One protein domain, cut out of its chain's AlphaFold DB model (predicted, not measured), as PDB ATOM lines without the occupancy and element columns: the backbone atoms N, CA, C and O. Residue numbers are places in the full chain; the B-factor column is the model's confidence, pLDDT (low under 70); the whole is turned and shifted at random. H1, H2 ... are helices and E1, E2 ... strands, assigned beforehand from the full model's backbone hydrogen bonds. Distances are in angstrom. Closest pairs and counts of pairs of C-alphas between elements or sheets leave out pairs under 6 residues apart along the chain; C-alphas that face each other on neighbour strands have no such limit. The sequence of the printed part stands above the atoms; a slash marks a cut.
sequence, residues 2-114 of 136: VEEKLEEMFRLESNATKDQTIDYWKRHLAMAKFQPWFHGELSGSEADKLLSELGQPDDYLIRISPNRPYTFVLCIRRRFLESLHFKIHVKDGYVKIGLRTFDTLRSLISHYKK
ATOM      1  N   VAL A   2      -8.482  34.055  32.714       54.69
ATOM      2  CA  VAL A   2      -7.363  33.096  32.946       54.69
ATOM      3  C   VAL A   2      -7.818  31.908  33.808       54.69
ATOM      4  O   VAL A   2      -7.487  30.764  33.503       54.69
ATOM      5  N   GLU A   3      -8.641  32.172  34.827       53.84
ATOM      6  CA  GLU A   3      -9.172  31.169  35.768       53.84
ATOM      7  C   GLU A   3     -10.208  30.203  35.173       53.84
ATOM      8  O   GLU A   3     -10.270  29.053  35.591       53.84
ATOM      9  N   GLU A   4     -10.962  30.605  34.149       58.88
ATOM     10  CA  GLU A   4     -11.892  29.696  33.451       58.88
ATOM     11  C   GLU A   4     -11.155  28.765  32.487       58.88
ATOM     12  O   GLU A   4     -11.389  27.559  32.482       58.88
ATOM     13  N   LYS A   5     -10.194  29.297  31.713       59.34
ATOM     14  CA  LYS A   5      -9.367  28.470  30.817       59.34
ATOM     15  C   LYS A   5      -8.507  27.460  31.598       59.34
ATOM     16  O   LYS A   5      -8.117  26.429  31.058       59.34
ATOM     17  N   LEU A   6      -8.207  27.768  32.861       54.81
ATOM     18  CA  LEU A   6      -7.625  26.858  33.847       54.81
ATOM     19  C   LEU A   6      -8.537  25.663  34.125       54.81
ATOM     20  O   LEU A   6      -8.106  24.523  34.009       54.81
ATOM     21  N   GLU A   7      -9.792  25.918  34.487       58.38
ATOM     22  CA  GLU A   7     -10.741  24.882  34.909       58.38
ATOM     23  C   GLU A   7     -11.057  23.869  33.812       58.38
ATOM     24  O   GLU A   7     -11.159  22.674  34.090       58.38
ATOM     25  N   GLU A   8     -11.142  24.325  32.563       59.25
ATOM     26  CA  GLU A   8     -11.408  23.459  31.414       59.25
ATOM     27  C   GLU A   8     -10.215  22.548  31.073       59.25
ATOM     28  O   GLU A   8     -10.391  21.357  30.825       59.25
ATOM     29  N   MET A   9      -8.982  23.069  31.147       52.69
ATOM     30  CA  MET A   9      -7.757  22.293  30.909       52.69
ATOM     31  C   MET A   9      -7.519  21.222  31.991       52.69
ATOM     32  O   MET A   9      -6.955  20.169  31.699       52.69
ATOM     33  N   PHE A  10      -7.967  21.466  33.230       54.62
ATOM     34  CA  PHE A  10      -7.764  20.564  34.369       54.62
ATOM     35  C   PHE A  10      -8.740  19.393  34.452       54.62
ATOM     36  O   PHE A  10      -8.412  18.396  35.093       54.62
ATOM     37  N   ARG A  11      -9.901  19.450  33.788       55.97
ATOM     38  CA  ARG A  11     -10.845  18.315  33.785       55.97
ATOM     39  C   ARG A  11     -10.267  17.026  33.194       55.97
ATOM     40  O   ARG A  11     -10.889  15.981  33.360       55.97
ATOM     41  N   LEU A  12      -9.131  17.084  32.496       52.44
ATOM     42  CA  LEU A  12      -8.664  15.982  31.658       52.44
ATOM     43  C   LEU A  12      -7.368  15.301  32.120       52.44
ATOM     44  O   LEU A  12      -7.182  14.145  31.755       52.44
ATOM     45  N   GLU A  13      -6.491  15.915  32.928       56.00
ATOM     46  CA  GLU A  13      -5.208  15.276  33.276       56.00
ATOM     47  C   GLU A  13      -4.619  15.703  34.639       56.00
ATOM     48  O   GLU A  13      -4.147  16.829  34.773       56.00
ATOM     49  N   SER A  14      -4.535  14.754  35.593       56.41
ATOM     50  CA  SER A  14      -3.551  14.624  36.704       56.41
ATOM     51  C   SER A  14      -4.164  14.372  38.097       56.41
ATOM     52  O   SER A  14      -5.255  14.832  38.406       56.41
ATOM     53  N   ASN A  15      -3.409  13.660  38.948       55.62
ATOM     54  CA  ASN A  15      -3.710  13.366  40.359       55.62
ATOM     55  C   ASN A  15      -3.267  14.484  41.336       55.62
ATOM     56  O   ASN A  15      -3.493  14.363  42.538       55.62
ATOM     57  N   ALA A  16      -2.599  15.542  40.858       59.94
ATOM     58  CA  ALA A  16      -2.203  16.698  41.673       59.94
ATOM     59  C   ALA A  16      -3.360  17.702  41.813       59.94
ATOM     60  O   ALA A  16      -4.146  17.877  40.881       59.94
ATOM     61  N   THR A  17      -3.455  18.408  42.943       64.12
ATOM     62  CA  THR A  17      -4.495  19.438  43.108       64.12
ATOM     63  C   THR A  17      -4.223  20.647  42.194       64.12
ATOM     64  O   THR A  17      -3.073  20.946  41.848       64.12
ATOM     65  N   LYS A  18      -5.285  21.364  41.787       63.19
ATOM     66  CA  LYS A  18      -5.226  22.570  40.926       63.19
ATOM     67  C   LYS A  18      -4.185  23.584  41.433       63.19
ATOM     68  O   LYS A  18      -3.395  24.111  40.650       63.19
ATOM     69  N   ASP A  19      -4.123  23.772  42.748       65.69
ATOM     70  CA  ASP A  19      -3.221  24.722  43.405       65.69
ATOM     71  C   ASP A  19      -1.747  24.305  43.326       65.69
ATOM     72  O   ASP A  19      -0.881  25.143  43.067       65.69
ATOM     73  N   GLN A  20      -1.451  23.007  43.458       75.88
ATOM     74  CA  GLN A  20      -0.081  22.491  43.345       75.88
ATOM     75  C   GLN A  20       0.484  22.691  41.936       75.88
ATOM     76  O   GLN A  20       1.631  23.105  41.774       75.88
ATOM     77  N   THR A  21      -0.327  22.459  40.902       73.44
ATOM     78  CA  THR A  21       0.119  22.643  39.513       73.44
ATOM     79  C   THR A  21       0.397  24.118  39.198       73.44
ATOM     80  O   THR A  21       1.388  24.439  38.536       73.44
ATOM     81  N   ILE A  22      -0.437  25.031  39.709       80.25
ATOM     82  CA  ILE A  22      -0.234  26.478  39.558       80.25
ATOM     83  C   ILE A  22       1.049  26.923  40.267       80.25
ATOM     84  O   ILE A  22       1.821  27.690  39.686       80.25
ATOM     85  N   ASP A  23       1.300  26.445  41.488       87.81
ATOM     86  CA  ASP A  23       2.534  26.749  42.218       87.81
ATOM     87  C   ASP A  23       3.770  26.283  41.440       87.81
ATOM     88  O   ASP A  23       4.690  27.060  41.175       87.81
ATOM     89  N   TYR A  24       3.752  25.039  40.957       89.88
ATOM     90  CA  TYR A  24       4.834  24.491  40.145       89.88
ATOM     91  C   TYR A  24       5.127  25.351  38.923       89.88
ATOM     92  O   TYR A  24       6.291  25.671  38.661       89.88
ATOM     93  N   TRP A  25       4.095  25.774  38.199       90.38
ATOM     94  CA  TRP A  25       4.282  26.641  37.047       90.38
ATOM     95  C   TRP A  25       4.816  28.029  37.436       90.38
ATOM     96  O   TRP A  25       5.755  28.518  36.806       90.38
ATOM     97  N   LYS A  26       4.288  28.643  38.505       90.94
ATOM     98  CA  LYS A  26       4.752  29.949  39.009       90.94
ATOM     99  C   LYS A  26       6.231  29.921  39.396       90.94
ATOM    100  O   LYS A  26       6.953  30.865  39.074       90.94
ATOM    101  N   ARG A  27       6.709  28.836  40.017       93.44
ATOM    102  CA  ARG A  27       8.137  28.657  40.337       93.44
ATOM    103  C   ARG A  27       9.003  28.674  39.075       93.44
ATOM    104  O   ARG A  27       9.991  29.403  39.017       93.44
ATOM    105  N   HIS A  28       8.590  27.963  38.027       95.00
ATOM    106  CA  HIS A  28       9.297  27.973  36.742       95.00
ATOM    107  C   HIS A  28       9.271  29.344  36.063       95.00
ATOM    108  O   HIS A  28      10.291  29.777  35.523       95.00
ATOM    109  N   LEU A  29       8.136  30.049  36.122       93.75
ATOM    110  CA  LEU A  29       8.024  31.413  35.613       93.75
ATOM    111  C   LEU A  29       9.000  32.358  36.323       93.75
ATOM    112  O   LEU A  29       9.714  33.113  35.662       93.75
ATOM    113  N   ALA A  30       9.063  32.301  37.656       93.81
ATOM    114  CA  ALA A  30       9.962  33.135  38.447       93.81
ATOM    115  C   ALA A  30      11.433  32.922  38.051       93.81
ATOM    116  O   ALA A  30      12.175  33.889  37.882       93.81
ATOM    117  N   MET A  31      11.833  31.670  37.813       94.00
ATOM    118  CA  MET A  31      13.184  31.332  37.350       94.00
ATOM    119  C   MET A  31      13.461  31.805  35.914       94.00
ATOM    120  O   MET A  31      14.581  32.216  35.601       94.00
ATOM    121  N   ALA A  32      12.457  31.751  35.031       94.44
ATOM    122  CA  ALA A  32      12.585  32.149  33.630       94.44
ATOM    123  C   ALA A  32      12.607  33.669  33.430       94.44
ATOM    124  O   ALA A  32      13.248  34.143  32.495       94.44
ATOM    125  N   LYS A  33      11.951  34.441  34.308       92.38
ATOM    126  CA  LYS A  33      11.744  35.895  34.174       92.38
ATOM    127  C   LYS A  33      13.009  36.668  33.780       92.38
ATOM    128  O   LYS A  33      12.969  37.528  32.900       92.38
ATOM    129  N   PHE A  34      14.140  36.326  34.392       91.88
ATOM    130  CA  PHE A  34      15.418  37.016  34.194       91.88
ATOM    131  C   PHE A  34      16.312  36.387  33.118       91.88
ATOM    132  O   PHE A  34      17.435  36.830  32.905       91.88
ATOM    133  N   GLN A  35      15.836  35.354  32.425       95.81
ATOM    134  CA  GLN A  35      16.611  34.682  31.389       95.81
ATOM    135  C   GLN A  35      16.543  35.459  30.069       95.81
ATOM    136  O   GLN A  35      15.464  35.939  29.714       95.81
ATOM    137  N   PRO A  36      17.649  35.566  29.308       95.44
ATOM    138  CA  PRO A  36      17.695  36.346  28.068       95.44
ATOM    139  C   PRO A  36      16.796  35.769  26.966       95.44
ATOM    140  O   PRO A  36      16.236  36.520  26.182       95.44
ATOM    141  N   TRP A  37      16.598  34.448  26.953       96.50
ATOM    142  CA  TRP A  37      15.729  33.749  26.002       96.50
ATOM    143  C   TRP A  37      14.236  33.843  26.339       96.50
ATOM    144  O   TRP A  37      13.428  33.346  25.563       96.50
ATOM    145  N   PHE A  38      13.841  34.408  27.484       97.00
ATOM    146  CA  PHE A  38      12.440  34.435  27.910       97.00
ATOM    147  C   PHE A  38      11.775  35.785  27.626       97.00
ATOM    148  O   PHE A  38      12.186  36.811  28.173       97.00
ATOM    149  N   HIS A  39      10.720  35.762  26.811       95.94
ATOM    150  CA  HIS A  39      10.041  36.945  26.265       95.94
ATOM    151  C   HIS A  39       8.686  37.235  26.926       95.94
ATOM    152  O   HIS A  39       7.955  38.105  26.474       95.94
ATOM    153  N   GLY A  40       8.343  36.538  28.014       93.50
ATOM    154  CA  GLY A  40       7.063  36.748  28.691       93.50
ATOM    155  C   GLY A  40       5.877  36.288  27.846       93.50
ATOM    156  O   GLY A  40       5.982  35.313  27.101       93.50
ATOM    157  N   GLU A  41       4.736  36.951  28.010       93.62
ATOM    158  CA  GLU A  41       3.559  36.710  27.179       93.62
ATOM    159  C   GLU A  41       3.779  37.290  25.779       93.62
ATOM    160  O   GLU A  41       4.059  38.473  25.628       93.62
ATOM    161  N   LEU A  42       3.693  36.429  24.763       93.75
ATOM    162  CA  LEU A  42       3.935  36.794  23.369       93.75
ATOM    163  C   LEU A  42       3.087  35.890  22.472       93.75
ATOM    164  O   LEU A  42       3.056  34.661  22.651       93.75
ATOM    165  N   SER A  43       2.382  36.462  21.498       94.75
ATOM    166  CA  SER A  43       1.617  35.678  20.528       94.75
ATOM    167  C   SER A  43       2.537  34.858  19.612       94.75
ATOM    168  O   SER A  43       3.751  35.052  19.557       94.75
ATOM    169  N   GLY A  44       1.960  33.885  18.897       94.69
ATOM    170  CA  GLY A  44       2.717  33.119  17.900       94.69
ATOM    171  C   GLY A  44       3.249  34.017  16.784       94.69
ATOM    172  O   GLY A  44       4.435  33.964  16.485       94.69
ATOM    173  N   SER A  45       2.400  34.906  16.268       95.62
ATOM    174  CA  SER A  45       2.739  35.847  15.199       95.62
ATOM    175  C   SER A  45       3.817  36.852  15.600       95.62
ATOM    176  O   SER A  45       4.707  37.135  14.804       95.62
ATOM    177  N   GLU A  46       3.781  37.377  16.829       95.88
ATOM    178  CA  GLU A  46       4.842  38.270  17.314       95.88
ATOM    179  C   GLU A  46       6.168  37.520  17.471       95.88
ATOM    180  O   GLU A  46       7.214  38.040  17.093       95.88
ATOM    181  N   ALA A  47       6.134  36.277  17.963       96.56
ATOM    182  CA  ALA A  47       7.328  35.438  18.039       96.56
ATOM    183  C   ALA A  47       7.923  35.157  16.654       96.56
ATOM    184  O   ALA A  47       9.136  35.258  16.483       96.56
ATOM    185  N   ASP A  48       7.085  34.842  15.665       96.81
ATOM    186  CA  ASP A  48       7.526  34.613  14.288       96.81
ATOM    187  C   ASP A  48       8.132  35.871  13.668       96.81
ATOM    188  O   ASP A  48       9.178  35.789  13.023       96.81
ATOM    189  N   LYS A  49       7.534  37.040  13.929       95.81
ATOM    190  CA  LYS A  49       8.089  38.330  13.518       95.81
ATOM    191  C   LYS A  49       9.487  38.544  14.107       95.81
ATOM    192  O   LYS A  49      10.425  38.773  13.351       95.81
ATOM    193  N   LEU A  50       9.655  38.384  15.423       96.62
ATOM    194  CA  LEU A  50      10.959  38.540  16.084       96.62
ATOM    195  C   LEU A  50      12.008  37.555  15.553       96.62
ATOM    196  O   LEU A  50      13.145  37.942  15.294       96.62
ATOM    197  N   LEU A  51      11.634  36.288  15.368       97.06
ATOM    198  CA  LEU A  51      12.526  35.261  14.822       97.06
ATOM    199  C   LEU A  51      12.936  35.566  13.379       97.06
ATOM    200  O   LEU A  51      14.069  35.282  12.999       97.06
ATOM    201  N   SER A  52      12.029  36.123  12.575       95.12
ATOM    202  CA  SER A  52      12.310  36.498  11.191       95.12
ATOM    203  C   SER A  52      13.166  37.760  11.080       95.12
ATOM    204  O   SER A  52      14.010  37.830  10.191       95.12
ATOM    205  N   GLU A  53      12.933  38.758  11.934       94.50
ATOM    206  CA  GLU A  53      13.607  40.061  11.870       94.50
ATOM    207  C   GLU A  53      14.986  40.044  12.538       94.50
ATOM    208  O   GLU A  53      15.905  40.707  12.062       94.50
ATOM    209  N   LEU A  54      15.143  39.289  13.631       95.50
ATOM    210  CA  LEU A  54      16.344  39.329  14.475       95.50
ATOM    211  C   LEU A  54      17.130  38.012  14.502       95.50
ATOM    212  O   LEU A  54      18.271  38.000  14.961       95.50
ATOM    213  N   GLY A  55      16.524  36.903  14.074       95.12
ATOM    214  CA  GLY A  55      17.074  35.560  14.251       95.12
ATOM    215  C   GLY A  55      17.783  34.998  13.023       95.12
ATOM    216  O   GLY A  55      17.379  35.210  11.878       95.12
ATOM    217  N   GLN A  56      18.808  34.189  13.272       96.44
ATOM    218  CA  GLN A  56      19.398  33.271  12.301       96.44
ATOM    219  C   GLN A  56      18.789  31.866  12.447       96.44
ATOM    220  O   GLN A  56      18.099  31.592  13.432       96.44
ATOM    221  N   PRO A  57      18.986  30.951  11.477       94.94
ATOM    222  CA  PRO A  57      18.555  29.566  11.636       94.94
ATOM    223  C   PRO A  57      19.035  28.980  12.969       94.94
ATOM    224  O   PRO A  57      20.194  29.165  13.343       94.94
ATOM    225  N   ASP A  58      18.128  28.281  13.649       95.19
ATOM    226  CA  ASP A  58      18.316  27.625  14.946       95.19
ATOM    227  C   ASP A  58      18.416  28.579  16.160       95.19
ATOM    228  O   ASP A  58      18.557  28.133  17.305       95.19
ATOM    229  N   ASP A  59      18.272  29.892  15.950       97.56
ATOM    230  CA  ASP A  59      18.031  30.842  17.040       97.56
ATOM    231  C   ASP A  59      16.609  30.697  17.588       97.56
ATOM    232  O   ASP A  59      15.688  30.226  16.910       97.56
ATOM    233  N   TYR A  60      16.424  31.075  18.852       98.19
ATOM    234  CA  TYR A  60      15.226  30.696  19.592       98.19
ATOM    235  C   TYR A  60      14.791  31.713  20.642       98.19
ATOM    236  O   TYR A  60      15.566  32.527  21.139       98.19
ATOM    237  N   LEU A  61      13.533  31.596  21.053       98.19
ATOM    238  CA  LEU A  61      12.992  32.246  22.243       98.19
ATOM    239  C   LEU A  61      12.009  31.318  22.958       98.19
ATOM    240  O   LEU A  61      11.475  30.382  22.366       98.19
ATOM    241  N   ILE A  62      11.750  31.581  24.236       97.75
ATOM    242  CA  ILE A  62      10.631  31.000  24.977       97.75
ATOM    243  C   ILE A  62       9.641  32.105  25.321       97.75
ATOM    244  O   ILE A  62      10.019  33.158  25.835       97.75
ATOM    245  N   ARG A  63       8.362  31.812  25.106       96.31
ATOM    246  CA  ARG A  63       7.231  32.674  25.456       96.31
ATOM    247  C   ARG A  63       6.177  31.932  26.265       96.31
ATOM    248  O   ARG A  63       6.184  30.705  26.334       96.31
ATOM    249  N   ILE A  64       5.239  32.679  26.825       93.94
ATOM    250  CA  ILE A  64       3.957  32.189  27.326       93.94
ATOM    251  C   ILE A  64       2.916  32.442  26.239       93.94
ATOM    252  O   ILE A  64       2.870  33.523  25.657       93.94
ATOM    253  N   SER A  65       2.086  31.443  25.948       88.81
ATOM    254  CA  SER A  65       0.984  31.616  25.004       88.81
ATOM    255  C   SER A  65      -0.180  32.389  25.652       88.81
ATOM    256  O   SER A  65      -0.758  31.873  26.604       88.81
ATOM    257  N   PRO A  66      -0.622  33.532  25.089       84.75
ATOM    258  CA  PRO A  66      -1.784  34.277  25.608       84.75
ATOM    259  C   PRO A  66      -3.080  33.450  25.565       84.75
ATOM    260  O   PRO A  66      -3.986  33.561  26.388       84.75
ATOM    261  N   ASN A  67      -3.170  32.563  24.570       80.31
ATOM    262  CA  ASN A  67      -4.366  31.772  24.313       80.31
ATOM    263  C   ASN A  67      -4.404  30.460  25.100       80.31
ATOM    264  O   ASN A  67      -5.479  29.869  25.209       80.31
ATOM    265  N   ARG A  68      -3.262  30.007  25.635       77.06
ATOM    266  CA  ARG A  68      -3.113  28.726  26.337       77.06
ATOM    267  C   ARG A  68      -2.494  28.974  27.716       77.06
ATOM    268  O   ARG A  68      -1.280  29.168  27.801       77.06
ATOM    269  N   PRO A  69      -3.301  28.942  28.787       75.50
ATOM    270  CA  PRO A  69      -2.813  29.171  30.139       75.50
ATOM    271  C   PRO A  69      -1.682  28.205  30.511       75.50
ATOM    272  O   PRO A  69      -1.657  27.062  30.049       75.50
ATOM    273  N   TYR A  70      -0.751  28.660  31.355       79.69
ATOM    274  CA  TYR A  70       0.314  27.841  31.965       79.69
ATOM    275  C   TYR A  70       1.166  27.041  30.969       79.69
ATOM    276  O   TYR A  70       1.780  26.032  31.314       79.69
ATOM    277  N   THR A  71       1.224  27.492  29.716       87.44
ATOM    278  CA  THR A  71       1.960  26.816  28.652       87.44
ATOM    279  C   THR A  71       3.105  27.701  28.196       87.44
ATOM    280  O   THR A  71       2.894  28.768  27.612       87.44
ATOM    281  N   PHE A  72       4.327  27.233  28.440       95.94
ATOM    282  CA  PHE A  72       5.503  27.792  27.791       95.94
ATOM    283  C   PHE A  72       5.582  27.255  26.361       95.94
ATOM    284  O   PHE A  72       5.161  26.132  26.076       95.94
ATOM    285  N   VAL A  73       6.131  28.046  25.452       97.06
ATOM    286  CA  VAL A  73       6.361  27.644  24.065       97.06
ATOM    287  C   VAL A  73       7.793  27.995  23.698       97.06
ATOM    288  O   VAL A  73       8.182  29.153  23.817       97.06
ATOM    289  N   LEU A  74       8.561  26.997  23.264       97.62
ATOM    290  CA  LEU A  74       9.864  27.177  22.631       97.62
ATOM    291  C   LEU A  74       9.651  27.423  21.139       97.62
ATOM    292  O   LEU A  74       9.114  26.563  20.441       97.62
ATOM    293  N   CYS A  75      10.077  28.587  20.670       97.62
ATOM    294  CA  CYS A  75       9.986  29.002  19.279       97.62
ATOM    295  C   CYS A  75      11.389  29.002  18.662       97.62
ATOM    296  O   CYS A  75      12.302  29.562  19.265       97.62
ATOM    297  N   ILE A  76      11.564  28.378  17.493       96.75
ATOM    298  CA  ILE A  76      12.874  28.206  16.840       96.75
ATOM    299  C   ILE A  76      12.796  28.659  15.383       96.75
ATOM    300  O   ILE A  76      11.940  28.185  14.628       96.75
ATOM    301  N   ARG A  77      13.710  29.537  14.971       95.88
ATOM    302  CA  ARG A  77      13.817  30.027  13.596       95.88
ATOM    303  C   ARG A  77      14.323  28.907  12.692       95.88
ATOM    304  O   ARG A  77      15.391  28.349  12.914       95.88
ATOM    305  N   ARG A  78      13.589  28.605  11.621       91.50
ATOM    306  CA  ARG A  78      14.083  27.739  10.535       91.50
ATOM    307  C   ARG A  78      14.630  28.571   9.386       91.50
ATOM    308  O   ARG A  78      14.256  29.721   9.246       91.50
ATOM    309  N   ARG A  79      15.489  28.003   8.536       85.75
ATOM    310  CA  ARG A  79      16.120  28.749   7.430       85.75
ATOM    311  C   ARG A  79      15.141  29.164   6.323       85.75
ATOM    312  O   ARG A  79      15.047  30.342   6.003       85.75
ATOM    313  N   PHE A  80      14.417  28.205   5.752       84.06
ATOM    314  CA  PHE A  80      13.595  28.410   4.544       84.06
ATOM    315  C   PHE A  80      12.109  28.126   4.753       84.06
ATOM    316  O   PHE A  80      11.353  28.013   3.799       84.06
ATOM    317  N   LEU A  81      11.701  27.941   6.002       86.31
ATOM    318  CA  LEU A  81      10.356  27.519   6.347       86.31
ATOM    319  C   LEU A  81       9.884  28.271   7.596       86.31
ATOM    320  O   LEU A  81      10.687  28.913   8.278       86.31
ATOM    321  N   GLU A  82       8.600  28.133   7.918       89.44
ATOM    322  CA  GLU A  82       8.006  28.686   9.139       89.44
ATOM    323  C   GLU A  82       8.751  28.221  10.391       89.44
ATOM    324  O   GLU A  82       9.279  27.102  10.425       89.44
ATOM    325  N   SER A  83       8.792  29.068  11.417       94.25
ATOM    326  CA  SER A  83       9.400  28.730  12.701       94.25
ATOM    327  C   SER A  83       8.717  27.520  13.338       94.25
ATOM    328  O   SER A  83       7.531  27.260  13.141       94.25
ATOM    329  N   LEU A  84       9.462  26.772  14.145       94.19
ATOM    330  CA  LEU A  84       8.901  25.678  14.933       94.19
ATOM    331  C   LEU A  84       8.407  26.199  16.277       94.19
ATOM    332  O   LEU A  84       9.077  27.020  16.895       94.19
ATOM    333  N   HIS A  85       7.275  25.679  16.755       95.38
ATOM    334  CA  HIS A  85       6.683  26.042  18.045       95.38
ATOM    335  C   HIS A  85       6.414  24.779  18.866       95.38
ATOM    336  O   HIS A  85       5.475  24.031  18.588       95.38
ATOM    337  N   PHE A  86       7.217  24.542  19.901       94.75
ATOM    338  CA  PHE A  86       7.086  23.388  20.788       94.75
ATOM    339  C   PHE A  86       6.483  23.787  22.126       94.75
ATOM    340  O   PHE A  86       7.015  24.644  22.830       94.75
ATOM    341  N   LYS A  87       5.387  23.132  22.507       94.31
ATOM    342  CA  LYS A  87       4.775  23.332  23.823       94.31
ATOM    343  C   LYS A  87       5.625  22.677  24.904       94.31
ATOM    344  O   LYS A  87       6.079  21.543  24.750       94.31
ATOM    345  N   ILE A  88       5.791  23.402  26.001       95.50
ATOM    346  CA  ILE A  88       6.436  22.934  27.216       95.50
ATOM    347  C   ILE A  88       5.405  23.006  28.339       95.50
ATOM    348  O   ILE A  88       4.877  24.075  28.658       95.50
ATOM    349  N   HIS A  89       5.128  21.850  28.928       91.38
ATOM    350  CA  HIS A  89       4.178  21.688  30.020       91.38
ATOM    351  C   HIS A  89       4.922  21.568  31.344       91.38
ATOM    352  O   HIS A  89       6.003  20.987  31.387       91.38
ATOM    353  N   VAL A  90       4.337  22.083  32.423       90.25
ATOM    354  CA  VAL A  90       4.817  21.822  33.784       90.25
ATOM    355  C   VAL A  90       3.915  20.761  34.398       90.25
ATOM    356  O   VAL A  90       2.705  20.960  34.470       90.25
ATOM    357  N   LYS A  91       4.489  19.632  34.813       86.75
ATOM    358  CA  LYS A  91       3.764  18.517  35.429       86.75
ATOM    359  C   LYS A  91       4.593  17.937  36.566       86.75
ATOM    360  O   LYS A  91       5.780  17.684  36.386       86.75
ATOM    361  N   ASP A  92       3.971  17.776  37.731       87.38
ATOM    362  CA  ASP A  92       4.593  17.216  38.939       87.38
ATOM    363  C   ASP A  92       5.909  17.913  39.340       87.38
ATOM    364  O   ASP A  92       6.825  17.299  39.874       87.38
ATOM    365  N   GLY A  93       6.014  19.217  39.058       88.94
ATOM    366  CA  GLY A  93       7.203  20.021  39.347       88.94
ATOM    367  C   GLY A  93       8.306  19.948  38.290       88.94
ATOM    368  O   GLY A  93       9.298  20.648  38.443       88.94
ATOM    369  N   TYR A  94       8.122  19.186  37.213       93.44
ATOM    370  CA  TYR A  94       9.070  19.064  36.105       93.44
ATOM    371  C   TYR A  94       8.553  19.760  34.845       93.44
ATOM    372  O   TYR A  94       7.346  19.912  34.650       93.44
ATOM    373  N   VAL A  95       9.461  20.132  33.943       94.75
ATOM    374  CA  VAL A  95       9.121  20.625  32.601       94.75
ATOM    375  C   VAL A  95       9.223  19.516  31.563       94.75
ATOM    376  O   VAL A  95      10.227  18.814  31.466       94.75
ATOM    377  N   LYS A  96       8.189  19.388  30.736       94.38
ATOM    378  CA  LYS A  96       8.061  18.351  29.713       94.38
ATOM    379  C   LYS A  96       7.893  18.956  28.324       94.38
ATOM    380  O   LYS A  96       7.047  19.825  28.130       94.38
ATOM    381  N   ILE A  97       8.656  18.453  27.354       93.44
ATOM    382  CA  ILE A  97       8.582  18.803  25.926       93.44
ATOM    383  C   ILE A  97       8.545  17.516  25.095       93.44
ATOM    384  O   ILE A  97       9.475  16.707  25.115       93.44
ATOM    385  N   GLY A  98       7.431  17.286  24.394       89.69
ATOM    386  CA  GLY A  98       7.177  15.999  23.740       89.69
ATOM    387  C   GLY A  98       7.260  14.838  24.740       89.69
ATOM    388  O   GLY A  98       6.495  14.785  25.703       89.69
ATOM    389  N   LEU A  99       8.208  13.921  24.525       89.94
ATOM    390  CA  LEU A  99       8.441  12.753  25.387       89.94
ATOM    391  C   LEU A  99       9.549  12.956  26.434       89.94
ATOM    392  O   LEU A  99       9.784  12.056  27.237       89.94
ATOM    393  N   ARG A 100      10.242  14.102  26.436       93.75
ATOM    394  CA  ARG A 100      11.357  14.364  27.358       93.75
ATOM    395  C   ARG A 100      10.917  15.212  28.541       93.75
ATOM    396  O   ARG A 100      10.124  16.140  28.382       93.75
ATOM    397  N   THR A 101      11.503  14.919  29.695       96.12
ATOM    398  CA  THR A 101      11.264  15.607  30.967       96.12
ATOM    399  C   THR A 101      12.582  16.165  31.492       96.12
ATOM    400  O   THR A 101      13.624  15.528  31.341       96.12
ATOM    401  N   PHE A 102      12.532  17.350  32.092       97.44
ATOM    402  CA  PHE A 102      13.671  18.037  32.688       97.44
ATOM    403  C   PHE A 102      13.259  18.708  34.003       97.44
ATOM    404  O   PHE A 102      12.084  19.014  34.206       97.44
ATOM    405  N   ASP A 103      14.231  19.009  34.862       97.06
ATOM    406  CA  ASP A 103      13.972  19.663  36.152       97.06
ATOM    407  C   ASP A 103      13.557  21.127  35.988       97.06
ATOM    408  O   ASP A 103      12.762  21.652  36.754       97.06
ATOM    409  N   THR A 104      14.125  21.820  34.997       96.69
ATOM    410  CA  THR A 104      13.914  23.259  34.786       96.69
ATOM    411  C   THR A 104      13.968  23.637  33.308       96.69
ATOM    412  O   THR A 104      14.632  22.974  32.502       96.69
ATOM    413  N   LEU A 105      13.367  24.775  32.937       97.31
ATOM    414  CA  LEU A 105      13.496  25.332  31.581       97.31
ATOM    415  C   LEU A 105      14.965  25.540  31.180       97.31
ATOM    416  O   LEU A 105      15.341  25.291  30.040       97.31
ATOM    417  N   ARG A 106      15.829  25.928  32.127       96.94
ATOM    418  CA  ARG A 106      17.268  26.090  31.881       96.94
ATOM    419  C   ARG A 106      17.939  24.766  31.516       96.94
ATOM    420  O   ARG A 106      18.748  24.746  30.592       96.94
ATOM    421  N   SER A 107      17.613  23.679  32.219       97.81
ATOM    422  CA  SER A 107      18.157  22.350  31.908       97.81
ATOM    423  C   SER A 107      17.691  21.842  30.539       97.81
ATOM    424  O   SER A 107      18.516  21.345  29.774       97.81
ATOM    425  N   LEU A 108      16.426  22.088  30.176       97.81
ATOM    426  CA  LEU A 108      15.890  21.823  28.838       97.81
ATOM    427  C   LEU A 108      16.684  22.583  27.766       97.81
ATOM    428  O   LEU A 108      17.193  21.970  26.830       97.81
ATOM    429  N   ILE A 109      16.851  23.902  27.919       97.44
ATOM    430  CA  ILE A 109      17.624  24.717  26.970       97.44
ATOM    431  C   ILE A 109      19.064  24.209  26.875       97.44
ATOM    432  O   ILE A 109      19.573  23.986  25.780       97.44
ATOM    433  N   SER A 110      19.722  23.974  28.013       97.19
ATOM    434  CA  SER A 110      21.111  23.515  28.027       97.19
ATOM    435  C   SER A 110      21.298  22.159  27.347       97.19
ATOM    436  O   SER A 110      22.360  21.927  26.766       97.19
ATOM    437  N   HIS A 111      20.307  21.271  27.427       96.62
ATOM    438  CA  HIS A 111      20.318  19.995  26.726       96.62
ATOM    439  C   HIS A 111      20.248  20.194  25.209       96.62
ATOM    440  O   HIS A 111      21.108  19.681  24.493       96.62
ATOM    441  N   TYR A 112      19.279  20.971  24.720       96.50
ATOM    442  CA  TYR A 112      19.053  21.147  23.281       96.50
ATOM    443  C   TYR A 112      20.045  22.088  22.584       96.50
ATOM    444  O   TYR A 112      20.140  22.095  21.362       96.50
ATOM    445  N   LYS A 113      20.875  22.812  23.345       95.56
ATOM    446  CA  LYS A 113      22.094  23.446  22.812       95.56
ATOM    447  C   LYS A 113      23.145  22.441  22.323       95.56
ATOM    448  O   LYS A 113      24.019  22.806  21.550       95.56
ATOM    449  N   LYS A 114      23.108  21.197  22.817       94.06
ATOM    450  CA  LYS A 114      24.112  20.155  22.526       94.06
ATOM    451  C   LYS A 114      23.528  18.940  21.810       94.06
ATOM    452  O   LYS A 114      24.254  18.223  21.136       94.06
TER     453      LYS A 114
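Overview. This is residues 2 to 114 of the 136 residues of the protein "SH2 domain-containing protein" of Caenorhabditis tropicalis (UniProt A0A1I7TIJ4). A strongly twisted, six-stranded sheet curls round a short helix, H4, while the longest helix, H2, crosses over E4 beside it and H3 covers E2 and E3. H1 lies off the sheet, near the first residues of H2. The printed part has 113 residues with four named helices and six named strands, in the order H1 H2 E1 H3 E2 E3 E4 E5 E6 H4. The sheet is mixed, ordered E1, E2, E3, E4, E5, E6, and the class is mixed, helices and strands. The whole is compact, with a radius of gyration of the C-alphas of 14.3 A and spans of 42 by 29 by 26 A.

Arrangement. E2, residues 60 to 64, E3, 72 to 76, E4, 84 to 91, E5, 94 to 97, and E6, 100 to 102, form a meander, each strand the antiparallel neighbour of the one before and each consecutive pair a hairpin. N 63 and O 73 of E2 and E3 are 3.0 A apart, N 74 and O 86 of E3 and E4 2.8 A, N 89 and O 96 of E4 and E5 2.9 A, and N 102 and O 95 of E5 and E6 2.8 A. Pairing is staggered: E4 pairs with E3 over residues 84 to 88 and with E5 over 88 to 91. E1, residues 38 to 41, is an edge strand parallel to E2, with N 39 and O 62 at 2.9 A. E1, H3, residues 44 to 54, and E2 make a strand-helix-strand unit, two parallel neighbour strands with a helix between, and a right-handed crossover. H3 is on the sheet at a height of 9.1 A, over E2 and only just over E3, on which 3 of its C-alphas fall. The closest C-alphas of H3 and E2 are those of Leu 51 and Tyr 60, 7.1 A apart. H2, residues 18 to 32, is on the sheet, over E4 and slantwise to it at 47 degrees on the local plane; their closest C-alphas, Trp 25 and Val 90, are 5.8 A apart. H4, residues 105 to 112, is on the sheet, which curls round it; the closest C-alphas of E6 and H4 are those of Phe 102 and Leu 108, 5.8 A apart. H2, with residues 28 to 32 alone, only just touches H4, with 3 pairs of C-alphas within 8 A, the closest His 28 and Leu 105 at 7.2 A. H1, residues 2 to 10, is not on the sheet and is close to but not clearly touching H2, the closest C-alphas being Phe 10 and Lys 18 at 7.3 A. In H1, H2, H3 and H4 every O i to N i+4 pair is within hydrogen-bond range.

Along the chain. From first to last C-alpha, E4 measures 22.3 A, H2 21.5 A, H3 15.4 A, E2 13.7 A and E3 13.2 A. H1 begins at C-alpha 2, (-7.363, 33.096, 32.946), E4 at C-alpha 84, (8.901, 25.678, 14.933), and H4 ends at C-alpha 112, (19.053, 21.147, 23.281).

Size, cuts and confidence. The two C-alphas farthest apart, those of Thr 17 and Phe 80, are 43.5 A apart. The printed part has no cut and no long link. Mean pLDDT of the printed part is 87.2; residues 2 to 19 are under 70.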